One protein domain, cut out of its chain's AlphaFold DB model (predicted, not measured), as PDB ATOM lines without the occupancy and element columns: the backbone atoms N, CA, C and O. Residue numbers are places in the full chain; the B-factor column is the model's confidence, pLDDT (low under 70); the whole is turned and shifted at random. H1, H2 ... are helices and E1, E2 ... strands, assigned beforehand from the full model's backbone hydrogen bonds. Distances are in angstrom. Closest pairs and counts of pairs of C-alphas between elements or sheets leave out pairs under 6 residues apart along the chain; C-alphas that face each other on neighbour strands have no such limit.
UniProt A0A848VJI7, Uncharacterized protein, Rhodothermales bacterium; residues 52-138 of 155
ATOM      1  N   LEU A  52     106.724  30.850  87.974       85.69
ATOM      2  CA  LEU A  52     105.736  29.848  87.589       85.69
ATOM      3  C   LEU A  52     105.233  30.151  86.182       85.69
ATOM      4  O   LEU A  52     104.778  31.262  85.909       85.69
ATOM      5  N   GLN A  53     105.293  29.164  85.296       89.19
ATOM      6  CA  GLN A  53     104.713  29.251  83.958       89.19
ATOM      7  C   GLN A  53     103.736  28.101  83.754       89.19
ATOM      8  O   GLN A  53     104.021  26.965  84.120       89.19
ATOM      9  N   VAL A  54     102.581  28.391  83.163       87.88
ATOM     10  CA  VAL A  54     101.574  27.379  82.832       87.88
ATOM     11  C   VAL A  54     101.607  27.142  81.332       87.88
ATOM     12  O   VAL A  54     101.601  28.093  80.550       87.88
ATOM     13  N   GLY A  55     101.642  25.877  80.925       88.81
ATOM     14  CA  GLY A  55     101.717  25.522  79.517       88.81
ATOM     15  C   GLY A  55     101.376  24.069  79.237       88.81
ATOM     16  O   GLY A  55     101.149  23.258  80.134       88.81
ATOM     17  N   TRP A  56     101.350  23.746  77.953       87.31
ATOM     18  CA  TRP A  56     101.084  22.410  77.445       87.31
ATOM     19  C   TRP A  56     102.402  21.680  77.189       87.31
ATOM     20  O   TRP A  56     103.288  22.229  76.533       87.31
ATOM     21  N   ARG A  57     102.542  20.449  77.694       87.50
ATOM     22  CA  ARG A  57     103.756  19.642  77.524       87.50
ATOM     23  C   ARG A  57     103.440  18.272  76.940       87.50
ATOM     24  O   ARG A  57     102.477  17.624  77.344       87.50
ATOM     25  N   ASN A  58     104.294  17.830  76.019       88.94
ATOM     26  CA  ASN A  58     104.225  16.488  75.457       88.94
ATOM     27  C   ASN A  58     104.539  15.439  76.531       88.94
ATOM     28  O   ASN A  58     105.502  15.598  77.286       88.94
ATOM     29  N   TYR A  59     103.771  14.357  76.560       86.31
ATOM     30  CA  TYR A  59     104.026  13.200  77.412       86.31
ATOM     31  C   TYR A  59     104.075  11.911  76.588       86.31
ATOM     32  O   TYR A  59     103.606  11.864  75.447       86.31
ATOM     33  N   ARG A  60     104.673  10.879  77.183       88.88
ATOM     34  CA  ARG A  60     104.600   9.486  76.734       88.88
ATOM     35  C   ARG A  60     103.945   8.678  77.834       88.88
ATOM     36  O   ARG A  60     104.231   8.920  79.008       88.88
ATOM     37  N   GLU A  61     103.073   7.758  77.462       84.00
ATOM     38  CA  GLU A  61     102.490   6.836  78.431       84.00
ATOM     39  C   GLU A  61     103.495   5.742  78.775       84.00
ATOM     40  O   GLU A  61     104.448   5.459  78.045       84.00
ATOM     41  N   SER A  62     103.323   5.154  79.947       87.56
ATOM     42  CA  SER A  62     104.067   3.969  80.339       87.56
ATOM     43  C   SER A  62     103.081   2.965  80.890       87.56
ATOM     44  O   SER A  62     102.164   3.325  81.630       87.56
ATOM     45  N   GLU A  63     103.266   1.716  80.507       88.12
ATOM     46  CA  GLU A  63     102.395   0.615  80.870       88.12
ATOM     47  C   GLU A  63     103.155  -0.334  81.786       88.12
ATOM     48  O   GLU A  63     104.357  -0.554  81.640       88.12
ATOM     49  N   THR A  64     102.451  -0.871  82.778       90.31
ATOM     50  CA  THR A  64     103.009  -1.930  83.617       90.31
ATOM     51  C   THR A  64     102.727  -3.262  82.939       90.31
ATOM     52  O   THR A  64     101.573  -3.685  82.864       90.31
ATOM     53  N   VAL A  65     103.776  -3.920  82.459       93.31
ATOM     54  CA  VAL A  65     103.693  -5.210  81.774       93.31
ATOM     55  C   VAL A  65     104.093  -6.309  82.753       93.31
ATOM     56  O   VAL A  65     105.048  -6.174  83.517       93.31
ATOM     57  N   ARG A  66     103.323  -7.400  82.781       94.06
ATOM     58  CA  ARG A  66     103.672  -8.588  83.563       94.06
ATOM     59  C   ARG A  66     104.492  -9.529  82.688       94.06
ATOM     60  O   ARG A  66     103.983 -10.018  81.684       94.06
ATOM     61  N   ASN A  67     105.721  -9.798  83.105       94.19
ATOM     62  CA  ASN A  67     106.626 -10.719  82.430       94.19
ATOM     63  C   ASN A  67     106.218 -12.182  82.668       94.19
ATOM     64  O   ASN A  67     105.443 -12.492  83.579       94.19
ATOM     65  N   GLU A  68     106.774 -13.100  81.873       94.06
ATOM     66  CA  GLU A  68     106.508 -14.545  81.978       94.06
ATOM     67  C   GLU A  68     106.892 -15.132  83.346       94.06
ATOM     68  O   GLU A  68     106.240 -16.051  83.837       94.06
ATOM     69  N   ASP A  69     107.912 -14.567  83.998       95.00
ATOM     70  CA  ASP A  69     108.351 -14.941  85.347       95.00
ATOM     71  C   ASP A  69     107.459 -14.366  86.468       95.00
ATOM     72  O   ASP A  69     107.713 -14.579  87.655       95.00
ATOM     73  N   GLY A  70     106.403 -13.633  86.104       91.69
ATOM     74  CA  GLY A  70     105.466 -12.996  87.020       91.69
ATOM     75  C   GLY A  70     105.928 -11.646  87.574       91.69
ATOM     76  O   GLY A  70     105.138 -11.010  88.283       91.69
ATOM     77  N   SER A  71     107.143 -11.189  87.248       92.38
ATOM     78  CA  SER A  71     107.630  -9.850  87.594       92.38
ATOM     79  C   SER A  71     106.880  -8.757  86.820       92.38
ATOM     80  O   SER A  71     106.202  -9.027  85.827       92.38
ATOM     81  N   LEU A  72     106.964  -7.514  87.301       91.88
ATOM     82  CA  LEU A  72     106.388  -6.344  86.636       91.88
ATOM     83  C   LEU A  72     107.517  -5.481  86.064       91.88
ATOM     84  O   LEU A  72     108.417  -5.083  86.804       91.88
ATOM     85  N   SER A  73     107.452  -5.173  84.772       90.06
ATOM     86  CA  SER A  73     108.265  -4.151  84.112       90.06
ATOM     87  C   SER A  73     107.407  -2.921  83.811       90.06
ATOM     88  O   SER A  73     106.185  -3.004  83.691       90.06
ATOM     89  N   ILE A  74     108.048  -1.756  83.714       90.06
ATOM     90  CA  ILE A  74     107.424  -0.551  83.166       90.06
ATOM     91  C   ILE A  74     107.970  -0.386  81.755       90.06
ATOM     92  O   ILE A  74     109.171  -0.178  81.579       90.06
ATOM     93  N   GLU A  75     107.095  -0.473  80.766       89.88
ATOM     94  CA  GLU A  75     107.438  -0.280  79.363       89.88
ATOM     95  C   GLU A  75     106.883   1.058  78.887       89.88
ATOM     96  O   GLU A  75     105.786   1.471  79.260       89.88
ATOM     97  N   THR A  76     107.667   1.787  78.093       84.25
ATOM     98  CA  THR A  76     107.186   3.036  77.492       84.25
ATOM     99  C   THR A  76     106.266   2.685  76.332       84.25
ATOM    100  O   THR A  76     106.679   1.975  75.420       84.25
ATOM    101  N   SER A  77     105.039   3.196  76.366       81.19
ATOM    102  CA  SER A  77     104.077   3.043  75.279       81.19
ATOM    103  C   SER A  77     104.411   4.015  74.143       81.19
ATOM    104  O   SER A  77     104.958   5.101  74.368       81.19
ATOM    105  N   ASP A  78     104.047   3.653  72.913       82.44
ATOM    106  CA  ASP A  78     104.101   4.565  71.762       82.44
ATOM    107  C   ASP A  78     103.023   5.661  71.841       82.44
ATOM    108  O   ASP A  78     103.070   6.651  71.101       82.44
ATOM    109  N   SER A  79     102.063   5.513  72.761       81.19
ATOM    110  CA  SER A  79     101.051   6.520  73.052       81.19
ATOM    111  C   SER A  79     101.705   7.820  73.530       81.19
ATOM    112  O   SER A  79     102.453   7.872  74.514       81.19
ATOM    113  N   THR A  80     101.424   8.891  72.790       88.06
ATOM    114  CA  THR A  80     101.895  10.248  73.066       88.06
ATOM    115  C   THR A  80     100.712  11.195  73.125       88.06
ATOM    116  O   THR A  80      99.703  11.009  72.445       88.06
ATOM    117  N   GLY A  81     100.849  12.249  73.917       88.12
ATOM    118  CA  GLY A  81      99.826  13.274  74.017       88.12
ATOM    119  C   GLY A  81     100.386  14.579  74.545       88.12
ATOM    120  O   GLY A  81     101.597  14.740  74.703       88.12
ATOM    121  N   VAL A  82      99.486  15.513  74.830       88.81
ATOM    122  CA  VAL A  82      99.821  16.807  75.415       88.81
ATOM    123  C   VAL A  82      98.967  17.012  76.656       88.81
ATOM    124  O   VAL A  82      97.754  16.829  76.609       88.81
ATOM    125  N   ALA A  83      99.596  17.389  77.766       86.00
ATOM    126  CA  ALA A  83      98.916  17.626  79.032       86.00
ATOM    127  C   ALA A  83      99.245  19.025  79.573       86.00
ATOM    128  O   ALA A  83     100.356  19.527  79.354       86.00
ATOM    129  N   PRO A  84      98.303  19.668  80.281       87.88
ATOM    130  CA  PRO A  84      98.566  20.933  80.938       87.88
ATOM    131  C   PRO A  84      99.515  20.719  82.129       87.88
ATOM    132  O   PRO A  84      99.410  19.750  82.886       87.88
ATOM    133  N   SER A  85     100.473  21.626  82.281       91.19
ATOM    134  CA  SER A  85     101.569  21.507  83.238       91.19
ATOM    135  C   SER A  85     101.993  22.865  83.789       91.19
ATOM    136  O   SER A  85     101.828  23.900  83.141       91.19
ATOM    137  N   ILE A  86     102.556  22.837  84.993       89.94
ATOM    138  CA  ILE A  86     103.143  23.987  85.672       89.94
ATOM    139  C   ILE A  86     104.655  23.791  85.651       89.94
ATOM    140  O   ILE A  86     105.160  22.806  86.192       89.94
ATOM    141  N   MET A  87     105.370  24.713  85.019       89.69
ATOM    142  CA  MET A  87     106.821  24.802  85.079       89.69
ATOM    143  C   MET A  87     107.222  25.710  86.235       89.69
ATOM    144  O   MET A  87     106.768  26.852  86.322       89.69
ATOM    145  N   ILE A  88     108.098  25.202  87.089       87.38
ATOM    146  CA  ILE A  88     108.752  25.947  88.155       87.38
ATOM    147  C   ILE A  88     110.213  26.104  87.752       87.38
ATOM    148  O   ILE A  88     110.887  25.103  87.511       87.38
ATOM    149  N   VAL A  89     110.689  27.345  87.676       84.44
ATOM    150  CA  VAL A  89     112.106  27.644  87.438       84.44
ATOM    151  C   VAL A  89     112.687  28.244  88.708       84.44
ATOM    152  O   VAL A  89     112.256  29.316  89.149       84.44
ATOM    153  N   ASP A  90     113.648  27.534  89.300       80.31
ATOM    154  CA  ASP A  90     114.465  28.079  90.377       80.31
ATOM    155  C   ASP A  90     115.546  28.987  89.764       80.31
ATOM    156  O   ASP A  90     116.270  28.548  88.871       80.31
ATOM    157  N   PRO A  91     115.681  30.245  90.207       77.69
ATOM    158  CA  PRO A  91     116.652  31.170  89.626       77.69
ATOM    159  C   PRO A  91     118.120  30.819  89.927       77.69
ATOM    160  O   PRO A  91     118.997  31.433  89.333       77.69
ATOM    161  N   LEU A  92     118.419  29.899  90.855       79.06
ATOM    162  CA  LEU A  92     119.794  29.448  91.101       79.06
ATOM    163  C   LEU A  92     120.235  28.341  90.154       79.06
ATOM    164  O   LEU A  92     121.390  28.332  89.737       79.06
ATOM    165  N   THR A  93     119.358  27.376  89.886       82.69
ATOM    166  CA  THR A  93     119.701  26.232  89.033       82.69
ATOM    167  C   THR A  93     119.335  26.481  87.579       82.69
ATOM    168  O   THR A  93     119.905  25.844  86.704       82.69
ATOM    169  N   GLU A  94     118.371  27.373  87.323       83.38
ATOM    170  CA  GLU A  94     117.723  27.578  86.021       83.38
ATOM    171  C   GLU A  94     117.094  26.294  85.444       83.38
ATOM    172  O   GLU A  94     116.625  26.265  84.304       83.38
ATOM    173  N   GLU A  95     117.026  25.226  86.243       82.38
ATOM    174  CA  GLU A  95     116.495  23.937  85.828       82.38
ATOM    175  C   GLU A  95     114.964  23.946  85.934       82.38
ATOM    176  O   GLU A  95     114.412  24.209  87.009       82.38
ATOM    177  N   PRO A  96     114.243  23.643  84.838       86.56
ATOM    178  CA  PRO A  96     112.792  23.653  84.853       86.56
ATOM    179  C   PRO A  96     112.240  22.350  85.441       86.56
ATOM    180  O   PRO A  96     112.360  21.274  84.845       86.56
ATOM    181  N   LEU A  97     111.529  22.447  86.563       87.81
ATOM    182  CA  LEU A  97     110.699  21.353  87.058       87.81
ATOM    183  C   LEU A  97     109.294  21.464  86.483       87.81
ATOM    184  O   LEU A  97     108.644  22.497  86.595       87.81
ATOM    185  N   TRP A  98     108.782  20.357  85.956       88.44
ATOM    186  CA  TRP A  98     107.424  20.296  85.436       88.44
ATOM    187  C   TRP A  98     106.530  19.434  86.319       88.44
ATOM    188  O   TRP A  98     106.806  18.253  86.579       88.44
ATOM    189  N   LEU A  99     105.429  20.036  86.745       88.56
ATOM    190  CA  LEU A  99     104.383  19.414  87.534       88.56
ATOM    191  C   LEU A  99     103.133  19.252  86.671       88.56
ATOM    192  O   LEU A  99     102.764  20.152  85.917       88.56
ATOM    193  N   SER A 100     102.490  18.090  86.763       87.19
ATOM    194  CA  SER A 100     101.178  17.881  86.144       87.19
ATOM    195  C   SER A 100     100.142  18.756  86.848       87.19
ATOM    196  O   SER A 100     100.139  18.810  88.076       87.19
ATOM    197  N   MET A 101      99.237  19.390  86.096       86.06
ATOM    198  CA  MET A 101      98.098  20.106  86.694       86.06
ATOM    199  C   MET A 101      97.059  19.168  87.333       86.06
ATOM    200  O   MET A 101      96.189  19.644  88.047       86.06
ATOM    201  N   GLY A 102      97.151  17.853  87.106       84.50
ATOM    202  CA  GLY A 102      96.347  16.845  87.809       84.50
ATOM    203  C   GLY A 102      96.956  16.358  89.131       84.50
ATOM    204  O   GLY A 102      96.519  15.338  89.655       84.50
ATOM    205  N   MET A 103      98.013  17.008  89.629       86.75
ATOM    206  CA  MET A 103      98.615  16.695  90.928       86.75
ATOM    207  C   MET A 103      97.662  17.052  92.081       86.75
ATOM    208  O   MET A 103      96.907  18.008  91.980       86.75
ATOM    209  N   ASP A 104      97.745  16.314  93.192       88.38
ATOM    210  CA  ASP A 104      97.036  16.640  94.434       88.38
ATOM    211  C   ASP A 104      97.346  18.072  94.918       88.38
ATOM    212  O   ASP A 104      98.513  18.438  95.101       88.38
ATOM    213  N   ASP A 105      96.302  18.865  95.165       79.56
ATOM    214  CA  ASP A 105      96.414  20.277  95.556       79.56
ATOM    215  C   ASP A 105      97.223  20.457  96.847       79.56
ATOM    216  O   ASP A 105      98.007  21.404  96.980       79.56
ATOM    217  N   ALA A 106      97.070  19.539  97.809       78.25
ATOM    218  CA  ALA A 106      97.803  19.608  99.066       78.25
ATOM    219  C   ALA A 106      99.299  19.331  98.855       78.25
ATOM    220  O   ALA A 106     100.136  20.007  99.458       78.25
ATOM    221  N   LEU A 107      99.662  18.382  97.988       85.38
ATOM    222  CA  LEU A 107     101.046  18.164  97.574       85.38
ATOM    223  C   LEU A 107     101.611  19.378  96.831       85.38
ATOM    224  O   LEU A 107     102.694  19.840  97.189       85.38
ATOM    225  N   PHE A 108     100.883  19.924  95.855       86.25
ATOM    226  CA  PHE A 108     101.320  21.101  95.105       86.25
ATOM    227  C   PHE A 108     101.578  22.294  96.035       86.25
ATOM    228  O   PHE A 108     102.665  22.876  96.015       86.25
ATOM    229  N   GLY A 109     100.631  22.595  96.929       82.31
ATOM    230  CA  GLY A 109     100.778  23.650  97.928       82.31
ATOM    231  C   GLY A 109     101.995  23.446  98.835       82.31
ATOM    232  O   GLY A 109     102.723  24.403  99.111       82.31
ATOM    233  N   ARG A 110     102.276  22.200  99.252       83.88
ATOM    234  CA  ARG A 110     103.496  21.874 100.007       83.88
ATOM    235  C   ARG A 110     104.756  22.129  99.181       83.88
ATOM    236  O   ARG A 110     105.660  22.768  99.703       83.88
ATOM    237  N   LEU A 111     104.824  21.685  97.925       85.69
ATOM    238  CA  LEU A 111     106.013  21.860  97.075       85.69
ATOM    239  C   LEU A 111     106.356  23.343  96.890       85.69
ATOM    240  O   LEU A 111     107.496  23.744  97.115       85.69
ATOM    241  N   ILE A 112     105.353  24.166  96.566       83.88
ATOM    242  CA  ILE A 112     105.526  25.617  96.416       83.88
ATOM    243  C   ILE A 112     105.977  26.250  97.730       83.88
ATOM    244  O   ILE A 112     106.961  26.989  97.760       83.88
ATOM    245  N   LYS A 113     105.288  25.938  98.833       81.00
ATOM    246  CA  LYS A 113     105.634  26.478 100.148       81.00
ATOM    247  C   LYS A 113     107.058  26.108 100.543       81.00
ATOM    248  O   LYS A 113     107.814  26.984 100.938       81.00
ATOM    249  N   HIS A 114     107.426  24.835 100.452       78.81
ATOM    250  CA  HIS A 114     108.758  24.381 100.832       78.81
ATOM    251  C   HIS A 114     109.834  25.039  99.971       78.81
ATOM    252  O   HIS A 114     110.789  25.559 100.536       78.81
ATOM    253  N   SER A 115     109.638  25.136  98.654       79.19
ATOM    254  CA  SER A 115     110.596  25.795  97.759       79.19
ATOM    255  C   SER A 115     110.809  27.263  98.124       79.19
ATOM    256  O   SER A 115     111.950  27.712  98.216       79.19
ATOM    257  N   LEU A 116     109.731  27.990  98.434       77.25
ATOM    258  CA  LEU A 116     109.816  29.381  98.883       77.25
ATOM    259  C   LEU A 116     110.533  29.510 100.234       77.25
ATOM    260  O   LEU A 116     111.386  30.380 100.386       77.25
ATOM    261  N   MET A 117     110.203  28.647 101.199       75.69
ATOM    262  CA  MET A 117     110.703  28.737 102.577       75.69
ATOM    263  C   MET A 117     112.157  28.269 102.717       75.69
ATOM    264  O   MET A 117     112.921  28.865 103.472       75.69
ATOM    265  N   THR A 118     112.545  27.188 102.036       75.56
ATOM    266  CA  THR A 118     113.877  26.577 102.187       75.56
ATOM    267  C   THR A 118     114.862  26.996 101.115       75.56
ATOM    268  O   THR A 118     116.061  26.801 101.294       75.56
ATOM    269  N   GLN A 119     114.370  27.564 100.009       74.50
ATOM    270  CA  GLN A 119     115.166  27.908  98.829       74.50
ATOM    271  C   GLN A 119     115.888  26.702  98.203       74.50
ATOM    272  O   GLN A 119     116.848  26.881  97.447       74.50
ATOM    273  N   VAL A 120     115.428  25.487  98.521       77.19
ATOM    274  CA  VAL A 120     115.924  24.236  97.946       77.19
ATOM    275  C   VAL A 120     115.148  23.950  96.657       77.19
ATOM    276  O   VAL A 120     113.907  23.949  96.694       77.19
ATOM    277  N   PRO A 121     115.843  23.675  95.536       79.31
ATOM    278  CA  PRO A 121     115.206  23.267  94.292       79.31
ATOM    279  C   PRO A 121     114.332  22.034  94.504       79.31
ATOM    280  O   PRO A 121     114.709  21.097  95.208       79.31
ATOM    281  N   ILE A 122     113.156  22.025  93.887       81.88
ATOM    282  CA  ILE A 122     112.269  20.868  93.951       81.88
ATOM    283  C   ILE A 122     112.799  19.804  92.985       81.88
ATOM    284  O   ILE A 122     112.964  20.067  91.795       81.88
ATOM    285  N   TYR A 123     112.994  18.583  93.470       84.25
ATOM    286  CA  TYR A 123     113.371  17.438  92.645       84.25
ATOM    287  C   TYR A 123     112.507  16.217  92.984       84.25
ATOM    288  O   TYR A 123     111.810  16.179  93.999       84.25
ATOM    289  N   ARG A 124     112.507  15.229  92.084       84.06
ATOM    290  CA  ARG A 124     111.836  13.937  92.294       84.06
ATOM    291  C   ARG A 124     112.851  12.902  92.798       84.06
ATOM    292  O   ARG A 124     113.996  12.960  92.352       84.06
ATOM    293  N   PRO A 125     112.443  11.921  93.624       89.00
ATOM    294  CA  PRO A 125     111.106  11.732  94.204       89.00
ATOM    295  C   PRO A 125     110.767  12.792  95.268       89.00
ATOM    296  O   PRO A 125     111.651  13.299  95.956       89.00
ATOM    297  N   PHE A 126     109.487  13.162  95.383       87.06
ATOM    298  CA  PHE A 126     109.071  14.289  96.230       87.06
ATOM    299  C   PHE A 126     109.155  13.975  97.723       87.06
ATOM    300  O   PHE A 126     109.305  14.886  98.528       87.06
ATOM    301  N   GLU A 127     109.073  12.703  98.095       83.38
ATOM    302  CA  GLU A 127     109.192  12.231  99.469       83.38
ATOM    303  C   GLU A 127     110.542  12.652 100.063       83.38
ATOM    304  O   GLU A 127     110.579  13.323 101.094       83.38
ATOM    305  N   THR A 128     111.637  12.369  99.353       82.25
ATOM    306  CA  THR A 128     112.996  12.760  99.756       82.25
ATOM    307  C   THR A 128     113.142  14.278  99.834       82.25
ATOM    308  O   THR A 128     113.647  14.803 100.823       82.25
ATOM    309  N   TYR A 129     112.618  15.000  98.839       83.56
ATOM    310  CA  TYR A 129     112.619  16.461  98.859       83.56
ATOM    311  C   TYR A 129     111.910  17.024 100.105       83.56
ATOM    312  O   TYR A 129     112.427  17.936 100.747       83.56
ATOM    313  N   MET A 130     110.748  16.482 100.483       83.00
ATOM    314  CA  MET A 130     109.989  16.955 101.650       83.00
ATOM    315  C   MET A 130     110.703  16.672 102.976       83.00
ATOM    316  O   MET A 130     110.610  17.478 103.906       83.00
ATOM    317  N   GLU A 131     111.428  15.557 103.072       80.69
ATOM    318  CA  GLU A 131     112.278  15.253 104.228       80.69
ATOM    319  C   GLU A 131     113.440  16.248 104.344       80.69
ATOM    320  O   GLU A 131     113.768  16.721 105.440       80.69
ATOM    321  N   GLU A 132     114.048  16.609 103.212       76.25
ATOM    322  CA  GLU A 132     115.180  17.527 103.178       76.25
ATOM    323  C   GLU A 132     114.790  18.984 103.407       76.25
ATOM    324  O   GLU A 132     115.446  19.684 104.182       76.25
ATOM    325  N   ALA A 133     113.697  19.417 102.783       70.25
ATOM    326  CA  ALA A 133     113.158  20.765 102.864       70.25
ATOM    327  C   ALA A 133     112.340  21.008 104.147       70.25
ATOM    328  O   ALA A 133     111.582  21.975 104.222       70.25
ATOM    329  N   SER A 134     112.446  20.158 105.174       68.81
ATOM    330  CA  SER A 134     111.692  20.331 106.419       68.81
ATOM    331  C   SER A 134     111.905  21.720 107.035       68.81
ATOM    332  O   SER A 134     113.034  22.127 107.323       68.81
ATOM    333  N   CYS A 135     110.804  22.416 107.348       64.56
ATOM    334  CA  CYS A 135     110.828  23.723 108.010       64.56
ATOM    335  C   CYS A 135     111.606  23.707 109.334       64.56
ATOM    336  O   CYS A 135     112.137  24.739 109.732       64.56
ATOM    337  N   SER A 136     111.716  22.551 110.003       65.12
ATOM    338  CA  SER A 136     112.499  22.417 111.238       65.12
ATOM    339  C   SER A 136     113.996  22.667 111.035       65.12
ATOM    340  O   SER A 136     114.693  22.946 112.006       65.12
ATOM    341  N   ARG A 137     114.496  22.554 109.796       62.66
ATOM    342  CA  ARG A 137     115.883  22.876 109.438       62.66
ATOM    343  C   ARG A 137     116.080  24.368 109.159       62.66
ATOM    344  O   ARG A 137     117.155  24.885 109.431       62.66
ATOM    345  N   CYS A 138     115.048  25.060 108.670       58.31
ATOM    346  CA  CYS A 138     115.104  26.490 108.334       58.31
ATOM    347  C   CYS A 138     114.683  27.404 109.498       58.31
ATOM    348  O   CYS A 138     115.133  28.543 109.573       58.31
TER     349      CYS A 138
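Overview. This is residues 52 to 138 of the 155 residues of an uncharacterized protein of Rhodothermales bacterium (UniProt A0A848VJI7). A long, twisted two-stranded hairpin, E1 and E2, reaches away from a small loose head, in which E3 pairs with the last residues of E2 and the helices H1, H2 and H3 gather on the side of E3 away from E1. The hairpin makes the longest axis, with its turn at residues 67 to 71 at one end of the domain and H3 toward the other, and both of its strands bend, E1 by 74 degrees at residue 55 and E2 by 98 degrees at residue 80. The printed part has 87 residues with three named strands and then three named helices, in the order E1, E2, E3, H1, H2, H3. The sheet has the order E1, E2, E3, all antiparallel, and the class is mixed, helices and strands. The whole is loose, with a radius of gyration of the C-alphas of 16.2 A, and elongated, spanning 49 by 30 by 24 A.

Along the chain. E1 is residues 52 to 66, 38.7 A from first to last C-alpha, and begins at C-alpha 52 at (105.736, 29.848, 87.589). E2 is residues 72 to 89, 34.5 A long, and begins at C-alpha 72 at (106.388, -6.344, 86.636). E3 is residues 96 to 100, 13.0 A long. H1 is residues 105 to 118, 19.7 A long. H2 is residues 126 to 132, and H3 is residues 135 to 138, ending at C-alpha 138 at (115.104, 26.490, 108.334).

Arrangement. E1, E2 and E3 form a meander, each strand the antiparallel neighbour of the one before. E1 and E2 are a hairpin at 170 degrees, with N 53 and O 87 2.9 A apart and N 65 and O 73 2.9 A apart, within hydrogen-bond range. E2 and E3 are a hairpin at 111 degrees, with N 86 and O 99 2.8 A apart, within hydrogen-bond range. E1 and E3 are the edge strands. H1 is on the sheet but only grazes it, with residues 108 to 115. H1 and H2 are close but not clearly touching, the closest C-alphas being those of His 114 and Met 130, 7.6 A apart. They run the same way at a shallow tilt of 33 degrees, only just short of steep. H1 touches H3 with residues 114 to 118 alone; the closest C-alphas are those of Thr 118 and Cys 138, 6.3 A apart. H2 and H3 are apart, and neither is on the sheet. In H1 and H2 every O i to N i+4 pair is within hydrogen-bond range; H3 is too short for such a pair.

Size, cuts and confidence. The two C-alphas farthest apart are those of Glu 68 and Cys 138, at 49.5 A. The printed part has no cut, and no link is long. The mean pLDDT of the printed part is 84.0, and residues 134 to 138 are under 70.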